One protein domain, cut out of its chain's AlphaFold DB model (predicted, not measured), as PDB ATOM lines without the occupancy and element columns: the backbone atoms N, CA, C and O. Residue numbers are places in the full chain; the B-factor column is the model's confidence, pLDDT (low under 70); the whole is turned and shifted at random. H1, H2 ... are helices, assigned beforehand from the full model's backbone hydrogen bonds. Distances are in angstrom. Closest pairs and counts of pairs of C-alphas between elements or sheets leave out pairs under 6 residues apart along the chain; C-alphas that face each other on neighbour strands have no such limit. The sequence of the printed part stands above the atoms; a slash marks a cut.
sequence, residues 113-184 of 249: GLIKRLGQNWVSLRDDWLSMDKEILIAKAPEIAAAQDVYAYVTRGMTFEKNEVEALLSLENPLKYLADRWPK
ATOM      1  N   GLY A 113      22.173  35.627  -8.277       82.56
ATOM      2  CA  GLY A 113      23.619  35.446  -8.186       82.56
ATOM      3  C   GLY A 113      24.366  35.990  -9.404       82.56
ATOM      4  O   GLY A 113      25.374  36.682  -9.238       82.56
ATOM      5  N   LEU A 114      23.859  35.753 -10.616       85.94
ATOM      6  CA  LEU A 114      24.419  36.308 -11.848       85.94
ATOM      7  C   LEU A 114      24.288  37.832 -11.892       85.94
ATOM      8  O   LEU A 114      25.282  38.510 -12.152       85.94
ATOM      9  N   ILE A 115      23.113  38.385 -11.579       85.88
ATOM     10  CA  ILE A 115      22.894  39.841 -11.533       85.88
ATOM     11  C   ILE A 115      23.863  40.490 -10.541       85.88
ATOM     12  O   ILE A 115      24.559  41.454 -10.874       85.88
ATOM     13  N   LYS A 116      23.995  39.912  -9.342       87.12
ATOM     14  CA  LYS A 116      24.953  40.363  -8.328       87.12
ATOM     15  C   LYS A 116      26.391  40.294  -8.840       87.12
ATOM     16  O   LYS A 116      27.154  41.239  -8.646       87.12
ATOM     17  N   ARG A 117      26.767  39.203  -9.511       89.94
ATOM     18  CA  ARG A 117      28.113  39.006 -10.063       89.94
ATOM     19  C   ARG A 117      28.444  40.013 -11.165       89.94
ATOM     20  O   ARG A 117      29.560  40.534 -11.184       89.94
ATOM     21  N   LEU A 118      27.491  40.307 -12.049       90.38
ATOM     22  CA  LEU A 118      27.615  41.332 -13.087       90.38
ATOM     23  C   LEU A 118      27.753  42.728 -12.469       90.38
ATOM     24  O   LEU A 118      28.638  43.478 -12.873       90.38
ATOM     25  N   GLY A 119      26.960  43.045 -11.441       89.12
ATOM     26  CA  GLY A 119      27.062  44.305 -10.700       89.12
ATOM     27  C   GLY A 119      28.407  44.477  -9.993       89.12
ATOM     28  O   GLY A 119      29.020  45.540 -10.060       89.12
ATOM     29  N   GLN A 120      28.930  43.414  -9.377       88.00
ATOM     30  CA  GLN A 120      30.278  43.418  -8.803       88.00
ATOM     31  C   GLN A 120      31.348  43.628  -9.878       88.00
ATOM     32  O   GLN A 120      32.250  44.440  -9.689       88.00
ATOM     33  N   ASN A 121      31.236  42.935 -11.017       94.06
ATOM     34  CA  ASN A 121      32.194  43.086 -12.109       94.06
ATOM     35  C   ASN A 121      32.177  44.506 -12.694       94.06
ATOM     36  O   ASN A 121      33.240  45.050 -12.976       94.06
ATOM     37  N   TRP A 122      30.995  45.123 -12.804       92.06
ATOM     38  CA  TRP A 122      30.830  46.521 -13.199       92.06
ATOM     39  C   TRP A 122      31.563  47.486 -12.261       92.06
ATOM     40  O   TRP A 122      32.298  48.354 -12.727       92.06
ATOM     41  N   VAL A 123      31.399  47.322 -10.944       91.19
ATOM     42  CA  VAL A 123      32.086  48.166  -9.953       91.19
ATOM     43  C   VAL A 123      33.601  48.023 -10.077       91.19
ATOM     44  O   VAL A 123      34.281  49.041 -10.165       91.19
ATOM     45  N   SER A 124      34.125  46.795 -10.173       93.06
ATOM     46  CA  SER A 124      35.566  46.563 -10.340       93.06
ATOM     47  C   SER A 124      36.124  47.213 -11.610       93.06
ATOM     48  O   SER A 124      37.114  47.931 -11.535       93.06
ATOM     49  N   LEU A 125      35.460  47.033 -12.758       92.06
ATOM     50  CA  LEU A 125      35.880  47.660 -14.019       92.06
ATOM     51  C   LEU A 125      35.875  49.188 -13.926       92.06
ATOM     52  O   LEU A 125      36.786  49.851 -14.419       92.06
ATOM     53  N   ARG A 126      34.855  49.757 -13.277       93.38
ATOM     54  CA  ARG A 126      34.756  51.202 -13.088       93.38
ATOM     55  C   ARG A 126      35.876  51.731 -12.202       93.38
ATOM     56  O   ARG A 126      36.443  52.769 -12.528       93.38
ATOM     57  N   ASP A 127      36.189  51.043 -11.111       94.38
ATOM     58  CA  ASP A 127      37.273  51.437 -10.211       94.38
ATOM     59  C   ASP A 127      38.633  51.365 -10.928       94.38
ATOM     60  O   ASP A 127      39.429  52.302 -10.819       94.38
ATOM     61  N   ASP A 128      38.852  50.335 -11.755       93.62
ATOM     62  CA  ASP A 128      40.036  50.227 -12.612       93.62
ATOM     63  C   ASP A 128      40.132  51.418 -13.572       93.62
ATOM     64  O   ASP A 128      41.171  52.074 -13.630       93.62
ATOM     65  N   TRP A 129      39.059  51.756 -14.293       93.88
ATOM     66  CA  TRP A 129      39.050  52.903 -15.211       93.88
ATOM     67  C   TRP A 129      39.269  54.232 -14.496       93.88
ATOM     68  O   TRP A 129      40.031  55.063 -14.982       93.88
ATOM     69  N   LEU A 130      38.652  54.439 -13.332       92.50
ATOM     70  CA  LEU A 130      38.827  55.662 -12.547       92.50
ATOM     71  C   LEU A 130      40.252  55.819 -11.995       92.50
ATOM     72  O   LEU A 130      40.649  56.936 -11.665       92.50
ATOM     73  N   SER A 131      41.019  54.731 -11.906       94.56
ATOM     74  CA  SER A 131      42.438  54.766 -11.538       94.56
ATOM     75  C   SER A 131      43.375  55.115 -12.705       94.56
ATOM     76  O   SER A 131      44.539  55.449 -12.474       94.56
ATOM     77  N   MET A 132      42.887  55.046 -13.949       94.50
ATOM     78  CA  MET A 132      43.664  55.353 -15.153       94.50
ATOM     79  C   MET A 132      43.781  56.864 -15.380       94.50
ATOM     80  O   MET A 132      42.964  57.661 -14.916       94.50
ATOM     81  N   ASP A 133      44.799  57.278 -16.134       96.44
ATOM     82  CA  ASP A 133      44.904  58.660 -16.590       96.44
ATOM     83  C   ASP A 133      43.866  58.997 -17.673       96.44
ATOM     84  O   ASP A 133      43.246  58.134 -18.302       96.44
ATOM     85  N   LYS A 134      43.677  60.301 -17.888       95.62
ATOM     86  CA  LYS A 134      42.663  60.843 -18.799       95.62
ATOM     87  C   LYS A 134      42.905  60.446 -20.260       95.62
ATOM     88  O   LYS A 134      41.936  60.247 -20.987       95.62
ATOM     89  N   GLU A 135      44.155  60.329 -20.705       95.25
ATOM     90  CA  GLU A 135      44.479  59.931 -22.073       95.25
ATOM     91  C   GLU A 135      44.101  58.462 -22.317       95.25
ATOM     92  O   GLU A 135      43.464  58.151 -23.328       95.25
ATOM     93  N   ILE A 136      44.404  57.572 -21.367       94.06
ATOM     94  CA  ILE A 136      43.993  56.162 -21.424       94.06
ATOM     95  C   ILE A 136      42.468  56.023 -21.337       94.06
ATOM     96  O   ILE A 136      41.884  55.244 -22.093       94.06
ATOM     97  N   LEU A 137      41.809  56.795 -20.469       93.00
ATOM     98  CA  LEU A 137      40.347  56.812 -20.347       93.00
ATOM     99  C   LEU A 137      39.660  57.186 -21.665       93.00
ATOM    100  O   LEU A 137      38.722  56.508 -22.078       93.00
ATOM    101  N   ILE A 138      40.146  58.227 -22.353       93.75
ATOM    102  CA  ILE A 138      39.615  58.636 -23.663       93.75
ATOM    103  C   ILE A 138      39.801  57.515 -24.690       93.75
ATOM    104  O   ILE A 138      38.871  57.202 -25.430       93.75
ATOM    105  N   ALA A 139      40.969  56.867 -24.710       93.88
ATOM    106  CA  ALA A 139      41.229  55.753 -25.622       93.88
ATOM    107  C   ALA A 139      40.325  54.536 -25.346       93.88
ATOM    108  O   ALA A 139      39.954  53.819 -26.276       93.88
ATOM    109  N   LYS A 140      39.943  54.312 -24.083       93.19
ATOM    110  CA  LYS A 140      39.035  53.236 -23.659       93.19
ATOM    111  C   LYS A 140      37.552  53.600 -23.712       93.19
ATOM    112  O   LYS A 140      36.729  52.739 -23.412       93.19
ATOM    113  N   ALA A 141      37.183  54.809 -24.134       91.94
ATOM    114  CA  ALA A 141      35.784  55.233 -24.195       91.94
ATOM    115  C   ALA A 141      34.850  54.245 -24.935       91.94
ATOM    116  O   ALA A 141      33.763  53.995 -24.414       91.94
ATOM    117  N   PRO A 142      35.242  53.612 -26.062       89.69
ATOM    118  CA  PRO A 142      34.392  52.613 -26.718       89.69
ATOM    119  C   PRO A 142      34.146  51.361 -25.864       89.69
ATOM    120  O   PRO A 142      33.035  50.844 -25.831       89.69
ATOM    121  N   GLU A 143      35.166  50.890 -25.143       91.56
ATOM    122  CA  GLU A 143      35.061  49.735 -24.238       91.56
ATOM    123  C   GLU A 143      34.158  50.060 -23.041       91.56
ATOM    124  O   GLU A 143      33.317  49.250 -22.651       91.56
ATOM    125  N   ILE A 144      34.296  51.271 -22.493       92.81
ATOM    126  CA  ILE A 144      33.457  51.773 -21.400       92.81
ATOM    127  C   ILE A 144      31.995  51.846 -21.849       92.81
ATOM    128  O   ILE A 144      31.119  51.357 -21.139       92.81
ATOM    129  N   ALA A 145      31.738  52.415 -23.030       91.75
ATOM    130  CA  ALA A 145      30.396  52.530 -23.590       91.75
ATOM    131  C   ALA A 145      29.762  51.151 -23.829       91.75
ATOM    132  O   ALA A 145      28.649  50.906 -23.375       91.75
ATOM    133  N   ALA A 146      30.496  50.214 -24.439       91.50
ATOM    134  CA  ALA A 146      30.007  48.853 -24.655       91.50
ATOM    135  C   ALA A 146      29.642  48.161 -23.333       91.50
ATOM    136  O   ALA A 146      28.573  47.569 -23.210       91.50
ATOM    137  N   ALA A 147      30.493  48.272 -22.310       92.81
ATOM    138  CA  ALA A 147      30.210  47.698 -20.998       92.81
ATOM    139  C   ALA A 147      28.994  48.341 -20.312       92.81
ATOM    140  O   ALA A 147      28.218  47.629 -19.673       92.81
ATOM    141  N   GLN A 148      28.805  49.658 -20.459       91.00
ATOM    142  CA  GLN A 148      27.614  50.363 -19.969       91.00
ATOM    143  C   GLN A 148      26.344  49.864 -20.649       91.00
ATOM    144  O   GLN A 148      25.370  49.555 -19.960       91.00
ATOM    145  N   ASP A 149      26.367  49.753 -21.975       90.44
ATOM    146  CA  ASP A 149      25.219  49.323 -22.765       90.44
ATOM    147  C   ASP A 149      24.817  47.890 -22.426       90.44
ATOM    148  O   ASP A 149      23.647  47.633 -22.141       90.44
ATOM    149  N   VAL A 150      25.787  46.971 -22.362       91.19
ATOM    150  CA  VAL A 150      25.546  45.579 -21.958       91.19
ATOM    151  C   VAL A 150      24.942  45.534 -20.562       91.19
ATOM    152  O   VAL A 150      23.932  44.870 -20.349       91.19
ATOM    153  N   TYR A 151      25.543  46.239 -19.600       89.12
ATOM    154  CA  TYR A 151      25.071  46.218 -18.221       89.12
ATOM    155  C   TYR A 151      23.638  46.748 -18.115       89.12
ATOM    156  O   TYR A 151      22.791  46.121 -17.477       89.12
ATOM    157  N   ALA A 152      23.337  47.862 -18.785       88.00
ATOM    158  CA  ALA A 152      22.001  48.445 -18.812       88.00
ATOM    159  C   ALA A 152      20.984  47.540 -19.519       88.00
ATOM    160  O   ALA A 152      19.838  47.450 -19.084       88.00
ATOM    161  N   TYR A 153      21.388  46.862 -20.594       86.06
ATOM    162  CA  TYR A 153      20.533  45.927 -21.318       86.06
ATOM    163  C   TYR A 153      20.196  44.702 -20.466       86.06
ATOM    164  O   TYR A 153      19.028  44.361 -20.296       86.06
ATOM    165  N   VAL A 154      21.213  44.083 -19.864       83.25
ATOM    166  CA  VAL A 154      21.054  42.871 -19.057       83.25
ATOM    167  C   VAL A 154      20.222  43.137 -17.799       83.25
ATOM    168  O   VAL A 154      19.341  42.353 -17.460       83.25
ATOM    169  N   THR A 155      20.436  44.275 -17.136       77.69
ATOM    170  CA  THR A 155      19.700  44.636 -15.911       77.69
ATOM    171  C   THR A 155      18.272  45.136 -16.155       77.69
ATOM    172  O   THR A 155      17.501  45.238 -15.205       77.69
ATOM    173  N   ARG A 156      17.872  45.399 -17.408       78.38
ATOM    174  CA  ARG A 156      16.504  45.811 -17.784       78.38
ATOM    175  C   ARG A 156      15.504  44.663 -17.944       78.38
ATOM    176  O   ARG A 156      14.363  44.923 -18.313       78.38
ATOM    177  N   GLY A 157      15.908  43.425 -17.658       65.69
ATOM    178  CA  GLY A 157      15.013  42.263 -17.689       65.69
ATOM    179  C   GLY A 157      15.334  41.245 -18.779       65.69
ATOM    180  O   GLY A 157      14.432  40.560 -19.254       65.69
ATOM    181  N   MET A 158      16.601  41.134 -19.193       75.25
ATOM    182  CA  MET A 158      17.030  40.003 -20.013       75.25
ATOM    183  C   MET A 158      16.930  38.710 -19.196       75.25
ATOM    184  O   MET A 158      17.437  38.632 -18.077       75.25
ATOM    185  N   THR A 159      16.303  37.689 -19.769       74.81
ATOM    186  CA  THR A 159      16.275  36.337 -19.206       74.81
ATOM    187  C   THR A 159      17.409  35.511 -19.802       74.81
ATOM    188  O   THR A 159      17.644  35.583 -21.007       74.81
ATOM    189  N   PHE A 160      18.078  34.714 -18.974       80.69
ATOM    190  CA  PHE A 160      19.111  33.766 -19.404       80.69
ATOM    191  C   PHE A 160      18.645  32.337 -19.166       80.69
ATOM    192  O   PHE A 160      17.992  32.055 -18.156       80.69
ATOM    193  N   GLU A 161      19.035  31.429 -20.054       80.81
ATOM    194  CA  GLU A 161      18.900  29.995 -19.821       80.81
ATOM    195  C   GLU A 161      19.922  29.514 -18.772       80.81
ATOM    196  O   GLU A 161      20.979  30.112 -18.562       80.81
ATOM    197  N   LYS A 162      19.643  28.399 -18.087       68.38
ATOM    198  CA  LYS A 162      20.489  27.878 -16.992       68.38
ATOM    199  C   LYS A 162      21.943  27.634 -17.396       68.38
ATOM    200  O   LYS A 162      22.864  27.969 -16.656       68.38
ATOM    201  N   ASN A 163      22.156  27.014 -18.552       79.44
ATOM    202  CA  ASN A 163      23.489  26.765 -19.105       79.44
ATOM    203  C   ASN A 163      24.253  28.074 -19.355       79.44
ATOM    204  O   ASN A 163      25.460  28.119 -19.124       79.44
ATOM    205  N   GLU A 164      23.565  29.132 -19.779       87.06
ATOM    206  CA  GLU A 164      24.135  30.465 -19.971       87.06
ATOM    207  C   GLU A 164      24.477  31.113 -18.627       87.06
ATOM    208  O   GLU A 164      25.570  31.656 -18.477       87.06
ATOM    209  N   VAL A 165      23.595  30.991 -17.628       86.25
ATOM    210  CA  VAL A 165      23.844  31.474 -16.260       86.25
ATOM    211  C   VAL A 165      25.088  30.817 -15.670       86.25
ATOM    212  O   VAL A 165      25.979  31.516 -15.192       86.25
ATOM    213  N   GLU A 166      25.200  29.490 -15.741       85.00
ATOM    214  CA  GLU A 166      26.367  28.768 -15.223       85.00
ATOM    215  C   GLU A 166      27.644  29.101 -16.004       85.00
ATOM    216  O   GLU A 166      28.703  29.312 -15.407       85.00
ATOM    217  N   ALA A 167      27.552  29.217 -17.333       88.56
ATOM    218  CA  ALA A 167      28.681  29.631 -18.156       88.56
ATOM    219  C   ALA A 167      29.169  31.031 -17.759       88.56
ATOM    220  O   ALA A 167      30.367  31.217 -17.542       88.56
ATOM    221  N   LEU A 168      28.264  31.997 -17.593       91.31
ATOM    222  CA  LEU A 168      28.605  33.363 -17.200       91.31
ATOM    223  C   LEU A 168      29.137  33.437 -15.765       91.31
ATOM    224  O   LEU A 168      30.122  34.131 -15.516       91.31
ATOM    225  N   LEU A 169      28.548  32.696 -14.826       88.81
ATOM    226  CA  LEU A 169      29.021  32.634 -13.440       88.81
ATOM    227  C   LEU A 169      30.429  32.037 -13.322       88.81
ATOM    228  O   LEU A 169      31.169  32.412 -12.411       88.81
ATOM    229  N   SER A 170      30.823  31.152 -14.244       90.88
ATOM    230  CA  SER A 170      32.173  30.577 -14.279       90.88
ATOM    231  C   SER A 170      33.260  31.561 -14.737       90.88
ATOM    232  O   SER A 170      34.449  31.303 -14.538       90.88
ATOM    233  N   LEU A 171      32.877  32.693 -15.339       92.56
ATOM    234  CA  LEU A 171      33.821  33.683 -15.843       92.56
ATOM    235  C   LEU A 171      34.358  34.583 -14.723       92.56
ATOM    236  O   LEU A 171      33.651  35.033 -13.817       92.56
ATOM    237  N   GLU A 172      35.637  34.935 -14.837       90.94
ATOM    238  CA  GLU A 172      36.270  35.918 -13.955       90.94
ATOM    239  C   GLU A 172      35.744  37.339 -14.216       90.94
ATOM    240  O   GLU A 172      35.567  38.125 -13.286       90.94
ATOM    241  N   ASN A 173      35.437  37.661 -15.474       92.88
ATOM    242  CA  ASN A 173      34.938  38.973 -15.880       92.88
ATOM    243  C   ASN A 173      33.762  38.828 -16.861       92.88
ATOM    244  O   ASN A 173      33.926  39.101 -18.053       92.88
ATOM    245  N   PRO A 174      32.587  38.357 -16.399       93.88
ATOM    246  CA  PRO A 174      31.455  38.064 -17.278       93.88
ATOM    247  C   PRO A 174      30.935  39.296 -18.021       93.88
ATOM    248  O   PRO A 174      30.608  39.205 -19.201       93.88
ATOM    249  N   LEU A 175      30.914  40.465 -17.374       93.50
ATOM    250  CA  LEU A 175      30.449  41.689 -18.020       93.50
ATOM    251  C   LEU A 175      31.423  42.141 -19.108       93.50
ATOM    252  O   LEU A 175      31.000  42.478 -20.210       93.50
ATOM    253  N   LYS A 176      32.730  42.082 -18.826       93.81
ATOM    254  CA  LYS A 176      33.765  42.365 -19.828       93.81
ATOM    255  C   LYS A 176      33.661  41.407 -21.016       93.81
ATOM    256  O   LYS A 176      33.703  41.839 -22.159       93.81
ATOM    257  N   TYR A 177      33.477  40.115 -20.745       95.00
ATOM    258  CA  TYR A 177      33.350  39.089 -21.779       95.00
ATOM    259  C   TYR A 177      32.211  39.383 -22.766       95.00
ATOM    260  O   TYR A 177      32.386  39.196 -23.976       95.00
ATOM    261  N   LEU A 178      31.065  39.831 -22.244       93.25
ATOM    262  CA  LEU A 178      29.909  40.243 -23.036       93.25
ATOM    263  C   LEU A 178      30.172  41.564 -23.773       93.25
ATOM    264  O   LEU A 178      29.873  41.659 -24.959       93.25
ATOM    265  N   ALA A 179      30.786  42.546 -23.109       92.88
ATOM    266  CA  ALA A 179      31.127  43.843 -23.696       92.88
ATOM    267  C   ALA A 179      32.099  43.739 -24.874       92.88
ATOM    268  O   ALA A 179      31.879  44.366 -25.906       92.88
ATOM    269  N   ASP A 180      33.110  42.876 -24.777       92.62
ATOM    270  CA  ASP A 180      34.070  42.621 -25.859       92.62
ATOM    271  C   ASP A 180      33.405  42.017 -27.114       92.62
ATOM    272  O   ASP A 180      33.991  42.008 -28.198       92.62
ATOM    273  N   ARG A 181      32.189  41.478 -26.967       91.94
ATOM    274  CA  ARG A 181      31.372  40.877 -28.035       91.94
ATOM    275  C   ARG A 181      30.124  41.690 -28.346       91.94
ATOM    276  O   ARG A 181      29.286  41.228 -29.121       91.94
ATOM    277  N   TRP A 182      29.989  42.872 -27.751       89.88
ATOM    278  CA  TRP A 182      28.849  43.725 -28.013       89.88
ATOM    279  C   TRP A 182      28.844  44.139 -29.489       89.88
ATOM    280  O   TRP A 182      29.920  44.374 -30.058       89.88
ATOM    281  N   PRO A 183      27.670  44.189 -30.147       82.38
ATOM    282  CA  PRO A 183      27.593  44.585 -31.541       82.38
ATOM    283  C   PRO A 183      28.272  45.933 -31.761       82.38
ATOM    284  O   PRO A 183      28.145  46.854 -30.951       82.38
ATOM    285  N   LYS A 184      28.995  46.046 -32.877       75.19
ATOM    286  CA  LYS A 184      29.591  47.320 -33.272       75.19
ATOM    287  C   LYS A 184      28.502  48.384 -33.465       75.19
ATOM    288  O   LYS A 184      27.372  48.024 -33.814       75.19
TER     289      LYS A 184
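Overview. This is residues 113 to 184 of the 249 residues of an uncharacterized protein of Pseudoflavonifractor sp. An44 (UniProt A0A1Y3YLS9). Two longer helices, H1 and H3, run side by side in opposite ways, and the short helix H5 crosses on one side of the pair, packing on both. The short helix H2 lies in the turn between H1 and H3 at one end of the long axis, and H4 packs on the beginning of H1 at the other end. The printed part has 72 residues with five named helices, in the order H1, H2, H3, H4, H5, and no named strand; the class is all helix. It is compact, with a radius of gyration of the C-alphas of 12.6 A, yet elongated, with spans of 40 by 23 by 18 A.

Along the chain. H1, residues 113 to 131, is the longest helix; it begins at C-alpha 113 at (23.619, 35.446, -8.186) and measures 27.2 A from first to last C-alpha. H2 holds residues 134 to 139 and measures 8.6 A. H3, residues 141 to 155, begins at C-alpha 141 at (35.784, 55.233, -24.195) and measures 21.0 A. H4, residues 162 to 169, measures 10.4 A. H5, residues 174 to 179, measures 8.6 A and ends at C-alpha 179 at (31.127, 43.843, -23.696).

Arrangement. H1 is the hub, touching H3, H4 and H5. H1 and H2 are close but not clearly touching; their closest C-alphas, of Trp 129 and Leu 137, are 6.6 A apart. H2 and H3 meet only through their link. H1 touches H3 with residues 115 to 122 alone, at a shallow tilt of 21 degrees, opposite ways; the closest C-alphas, of Ile 115 and Thr 155, are 7.2 A apart. H1 touches H4 with residues 114 to 117 alone, at a shallow tilt of 28 degrees, the same way; the closest C-alphas, of Leu 114 and Leu 169, are 6.1 A apart. H1 touches H5 with residues 118 to 122 alone, at a steep tilt of 65 degrees; the closest C-alphas, of Leu 118 and Leu 175, are 5.7 A apart. H3 and H5 touch at a steep tilt of 61 degrees, and their closest C-alphas, of Ala 147 and Ala 179, are 4.8 A apart. H4 is apart from H2 and from H3. In H1, H2, H3, H4 and H5 every O i to N i+4 pair is within hydrogen-bond range.

Size, cuts and confidence. The two C-alphas farthest apart, of Glu 135 and Lys 162, are 40.4 A from each other. The printed part has no cut. The links H1 to H2, H2 to H3 and H4 to H5 are tight, the link H3 to H4 is short with 6 residues, and no link is long. The mean pLDDT of the printed part is 88.9, and residues 157 and 162 are under 70.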